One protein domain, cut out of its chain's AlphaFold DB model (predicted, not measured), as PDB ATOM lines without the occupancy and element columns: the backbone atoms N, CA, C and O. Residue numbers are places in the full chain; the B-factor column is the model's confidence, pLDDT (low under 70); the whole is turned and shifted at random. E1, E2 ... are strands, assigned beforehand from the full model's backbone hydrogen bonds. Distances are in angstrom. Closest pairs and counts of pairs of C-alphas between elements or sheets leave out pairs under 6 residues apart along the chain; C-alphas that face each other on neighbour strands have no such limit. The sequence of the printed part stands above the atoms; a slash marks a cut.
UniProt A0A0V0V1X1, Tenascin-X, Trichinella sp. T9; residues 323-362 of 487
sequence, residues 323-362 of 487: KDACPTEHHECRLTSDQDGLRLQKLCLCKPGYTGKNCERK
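Overview. This is residues 323 to 362 of the 487 residues of the protein "Tenascin-X" of Trichinella sp. T9 (UniProt A0A0V0V1X1). Little of this model is regular structure: a single two-stranded hairpin, E1 and E2, makes the long axis, and unnamed stretches before and after it gather near the end away from its turn. Residues 354 to 355 and 361 to 362 form a second, very short antiparallel pairing. The printed part has 40 residues, 14 of them in named elements, and is all strand, with E1 then E2 and no named helix. It is only just loose, close to compact, with a radius of gyration of the C-alphas of 10.9 A, and spans 33 by 20 by 12 A.

Along the chain. E1, residues 331 to 337, begins at C-alpha 331 (158.486, 147.981, 117.562) and measures 18.5 A. E2, residues 344 to 350, measures 18.8 A and ends at C-alpha 350 (154.524, 149.802, 118.500).

Arrangement. E1 and E2 are antiparallel neighbours in a hairpin, at 149 degrees between their directions. C-alphas 331 and 350 face each other at 4.5 A. Within hydrogen-bond range are N 332 and O 349, 2.9 A, and N 345 and O 336, 2.7 A.

Size, cuts and confidence. The C-alphas farthest apart, of Leu 342 and Lys 362, are 33.1 A apart. The printed part has no cut. The link from E1 to E2 is short, with 6 residues. Residues 338 to 343 have pLDDT under 70.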
ATOM      1  N   LYS A 323     168.088 140.279 123.863       76.56
ATOM      2  CA  LYS A 323     167.523 139.657 122.646       76.56
ATOM      3  C   LYS A 323     165.988 139.614 122.651       76.56
ATOM      4  O   LYS A 323     165.376 139.877 121.624       76.56
ATOM      5  N   ASP A 324     165.383 139.384 123.816       78.38
ATOM      6  CA  ASP A 324     163.927 139.286 123.989       78.38
ATOM      7  C   ASP A 324     163.305 140.561 124.595       78.38
ATOM      8  O   ASP A 324     162.222 140.540 125.193       78.38
ATOM      9  N   ALA A 325     163.992 141.705 124.483       80.69
ATOM     10  CA  ALA A 325     163.492 142.983 124.982       80.69
ATOM     11  C   ALA A 325     162.132 143.325 124.361       80.69
ATOM     12  O   ALA A 325     161.155 143.578 125.058       80.69
ATOM     13  N   CYS A 326     162.022 143.255 123.048       85.00
ATOM     14  CA  CYS A 326     160.754 143.410 122.365       85.00
ATOM     15  C   CYS A 326     160.736 142.349 121.259       85.00
ATOM     16  O   CYS A 326     161.329 142.555 120.208       85.00
ATOM     17  N   PRO A 327     160.118 141.182 121.499       81.81
ATOM     18  CA  PRO A 327     160.305 139.988 120.667       81.81
ATOM     19  C   PRO A 327     159.738 140.090 119.239       81.81
ATOM     20  O   PRO A 327     159.931 139.189 118.433       81.81
ATOM     21  N   THR A 328     159.006 141.154 118.909       83.44
ATOM     22  CA  THR A 328     158.410 141.352 117.576       83.44
ATOM     23  C   THR A 328     159.320 142.193 116.686       83.44
ATOM     24  O   THR A 328     160.136 142.939 117.187       83.44
ATOM     25  N   GLU A 329     159.156 142.208 115.365       82.12
ATOM     26  CA  GLU A 329     159.917 143.141 114.497       82.12
ATOM     27  C   GLU A 329     159.221 144.511 114.325       82.12
ATOM     28  O   GLU A 329     159.685 145.425 113.626       82.12
ATOM     29  N   HIS A 330     158.058 144.676 114.958       82.62
ATOM     30  CA  HIS A 330     157.136 145.790 114.738       82.62
ATOM     31  C   HIS A 330     157.156 146.825 115.863       82.62
ATOM     32  O   HIS A 330     156.134 147.438 116.178       82.62
ATOM     33  N   HIS A 331     158.324 147.053 116.454       84.94
ATOM     34  CA  HIS A 331     158.486 147.981 117.562       84.94
ATOM     35  C   HIS A 331     159.727 148.871 117.389       84.94
ATOM     36  O   HIS A 331     160.553 148.672 116.501       84.94
ATOM     37  N   GLU A 332     159.818 149.889 118.235       85.75
ATOM     38  CA  GLU A 332     161.052 150.596 118.579       85.75
ATOM     39  C   GLU A 332     161.183 150.503 120.099       85.75
ATOM     40  O   GLU A 332     160.247 150.876 120.811       85.75
ATOM     41  N   CYS A 333     162.287 149.946 120.595       85.12
ATOM     42  CA  CYS A 333     162.499 149.819 122.032       85.12
ATOM     43  C   CYS A 333     163.065 151.135 122.554       85.12
ATOM     44  O   CYS A 333     164.046 151.650 122.019       85.12
ATOM     45  N   ARG A 334     162.438 151.685 123.590       84.12
ATOM     46  CA  ARG A 334     162.963 152.834 124.321       84.12
ATOM     47  C   ARG A 334     163.111 152.502 125.786       84.12
ATOM     48  O   ARG A 334     162.311 151.755 126.343       84.12
ATOM     49  N   LEU A 335     164.112 153.108 126.404       80.19
ATOM     50  CA  LEU A 335     164.249 153.110 127.849       80.19
ATOM     51  C   LEU A 335     163.363 154.219 128.423       80.19
ATOM     52  O   LEU A 335     163.307 155.329 127.891       80.19
ATOM     53  N   THR A 336     162.648 153.903 129.490       79.00
ATOM     54  CA  THR A 336     161.845 154.837 130.283       79.00
ATOM     55  C   THR A 336     162.203 154.665 131.755       79.00
ATOM     56  O   THR A 336     162.773 153.639 132.116       79.00
ATOM     57  N   SER A 337     161.930 155.650 132.604       73.31
ATOM     58  CA  SER A 337     162.115 155.489 134.047       73.31
ATOM     59  C   SER A 337     161.017 154.597 134.624       73.31
ATOM     60  O   SER A 337     159.876 154.622 134.156       73.31
ATOM     61  N   ASP A 338     161.346 153.824 135.654       69.31
ATOM     62  CA  ASP A 338     160.337 153.182 136.488       69.31
ATOM     63  C   ASP A 338     159.495 154.213 137.267       69.31
ATOM     64  O   ASP A 338     159.700 155.425 137.175       69.31
ATOM     65  N   GLN A 339     158.493 153.725 138.004       64.50
ATOM     66  CA  GLN A 339     157.581 154.578 138.777       64.50
ATOM     67  C   GLN A 339     158.298 155.365 139.884       64.50
ATOM     68  O   GLN A 339     157.838 156.448 140.236       64.50
ATOM     69  N   ASP A 340     159.434 154.854 140.366       59.72
ATOM     70  CA  ASP A 340     160.228 155.450 141.442       59.72
ATOM     71  C   ASP A 340     161.406 156.303 140.920       59.72
ATOM     72  O   ASP A 340     162.101 156.950 141.699       59.72
ATOM     73  N   GLY A 341     161.641 156.329 139.600       58.12
ATOM     74  CA  GLY A 341     162.718 157.078 138.943       58.12
ATOM     75  C   GLY A 341     164.133 156.527 139.165       58.12
ATOM     76  O   GLY A 341     165.104 157.175 138.779       58.12
ATOM     77  N   LEU A 342     164.264 155.354 139.787       54.62
ATOM     78  CA  LEU A 342     165.533 154.791 140.266       54.62
ATOM     79  C   LEU A 342     166.125 153.751 139.311       54.62
ATOM     80  O   LEU A 342     167.319 153.453 139.388       54.62
ATOM     81  N   ARG A 343     165.315 153.187 138.410       65.19
ATOM     82  CA  ARG A 343     165.761 152.223 137.398       65.19
ATOM     83  C   ARG A 343     165.196 152.558 136.029       65.19
ATOM     84  O   ARG A 343     164.136 153.168 135.895       65.19
ATOM     85  N   LEU A 344     165.905 152.115 134.995       75.00
ATOM     86  CA  LEU A 344     165.368 152.113 133.640       75.00
ATOM     87  C   LEU A 344     164.453 150.898 133.450       75.00
ATOM     88  O   LEU A 344     164.642 149.851 134.055       75.00
ATOM     89  N   GLN A 345     163.451 151.028 132.594       80.44
ATOM     90  CA  GLN A 345     162.595 149.949 132.117       80.44
ATOM     91  C   GLN A 345     162.507 150.022 130.595       80.44
ATOM     92  O   GLN A 345     162.618 151.096 130.001       80.44
ATOM     93  N   LYS A 346     162.271 148.878 129.948       83.62
ATOM     94  CA  LYS A 346     161.988 148.828 128.510       83.62
ATOM     95  C   LYS A 346     160.535 149.209 128.212       83.62
ATOM     96  O   LYS A 346     159.604 148.730 128.858       83.62
ATOM     97  N   LEU A 347     160.343 149.998 127.163       84.50
ATOM     98  CA  LEU A 347     159.056 150.335 126.570       84.50
ATOM     99  C   LEU A 347     159.096 149.998 125.078       84.50
ATOM    100  O   LEU A 347     159.837 150.613 124.310       84.50
ATOM    101  N   CYS A 348     158.273 149.039 124.653       87.12
ATOM    102  CA  CYS A 348     158.114 148.716 123.239       87.12
ATOM    103  C   CYS A 348     157.100 149.681 122.618       87.12
ATOM    104  O   CYS A 348     155.890 149.538 122.789       87.12
ATOM    105  N   LEU A 349     157.583 150.679 121.879       80.06
ATOM    106  CA  LEU A 349     156.710 151.548 121.103       80.06
ATOM    107  C   LEU A 349     156.286 150.807 119.840       80.06
ATOM    108  O   LEU A 349     157.117 150.505 118.986       80.06
ATOM    109  N   CYS A 350     154.998 150.540 119.669       83.25
ATOM    110  CA  CYS A 350     154.524 149.802 118.500       83.25
ATOM    111  C   CYS A 350     154.547 150.648 117.236       83.25
ATOM    112  O   CYS A 350     154.218 151.836 117.260       83.25
ATOM    113  N   LYS A 351     154.997 150.054 116.126       81.25
ATOM    114  CA  LYS A 351     154.857 150.661 114.798       81.25
ATOM    115  C   LYS A 351     153.356 150.842 114.488       81.25
ATOM    116  O   LYS A 351     152.535 150.109 115.047       81.25
ATOM    117  N   PRO A 352     152.979 151.810 113.632       76.81
ATOM    118  CA  PRO A 352     151.584 152.040 113.262       76.81
ATOM    119  C   PRO A 352     150.845 150.754 112.887       76.81
ATOM    120  O   PRO A 352     151.368 149.932 112.138       76.81
ATOM    121  N   GLY A 353     149.636 150.583 113.423       77.06
ATOM    122  CA  GLY A 353     148.817 149.390 113.188       77.06
ATOM    123  C   GLY A 353     149.163 148.171 114.049       77.06
ATOM    124  O   GLY A 353     148.519 147.137 113.901       77.06
ATOM    125  N   TYR A 354     150.111 148.280 114.982       85.50
ATOM    126  CA  TYR A 354     150.412 147.238 115.964       85.50
ATOM    127  C   TYR A 354     150.105 147.717 117.385       85.50
ATOM    128  O   TYR A 354     150.175 148.905 117.698       85.50
ATOM    129  N   THR A 355     149.734 146.787 118.258       82.81
ATOM    130  CA  THR A 355     149.389 147.057 119.657       82.81
ATOM    131  C   THR A 355     149.752 145.864 120.545       82.81
ATOM    132  O   THR A 355     150.103 144.797 120.043       82.81
ATOM    133  N   GLY A 356     149.653 146.040 121.861       81.12
ATOM    134  CA  GLY A 356     150.130 145.078 122.857       81.12
ATOM    135  C   GLY A 356     151.394 145.566 123.559       81.12
ATOM    136  O   GLY A 356     151.999 146.553 123.140       81.12
ATOM    137  N   LYS A 357     151.784 144.892 124.646       80.25
ATOM    138  CA  LYS A 357     152.963 145.278 125.447       80.25
ATOM    139  C   LYS A 357     154.265 145.088 124.664       80.25
ATOM    140  O   LYS A 357     155.217 145.826 124.884       80.25
ATOM    141  N   ASN A 358     154.271 144.131 123.740       82.12
ATOM    142  CA  ASN A 358     155.395 143.778 122.884       82.12
ATOM    143  C   ASN A 358     155.065 143.976 121.395       82.12
ATOM    144  O   ASN A 358     155.816 143.514 120.540       82.12
ATOM    145  N   CYS A 359     153.963 144.659 121.066       86.56
ATOM    146  CA  CYS A 359     153.510 144.901 119.691       86.56
ATOM    147  C   CYS A 359     153.143 143.630 118.913       86.56
ATOM    148  O   CYS A 359     153.241 143.576 117.689       86.56
ATOM    149  N   GLU A 360     152.701 142.609 119.643       87.81
ATOM    150  CA  GLU A 360     152.354 141.278 119.152       87.81
ATOM    151  C   GLU A 360     151.060 141.238 118.334       87.81
ATOM    152  O   GLU A 360     150.847 140.316 117.550       87.81
ATOM    153  N   ARG A 361     150.188 142.241 118.483       86.56
ATOM    154  CA  ARG A 361     148.863 142.232 117.866       86.56
ATOM    155  C   ARG A 361     148.787 143.230 116.715       86.56
ATOM    156  O   ARG A 361     148.790 144.440 116.939       86.56
ATOM    157  N   LYS A 362     148.666 142.719 115.487       85.50
ATOM    158  CA  LYS A 362     148.389 143.516 114.282       85.50
ATOM    159  C   LYS A 362     146.905 143.875 114.216       85.50
ATOM    160  O   LYS A 362     146.053 143.018 114.433       85.50
TER     161      LYS A 362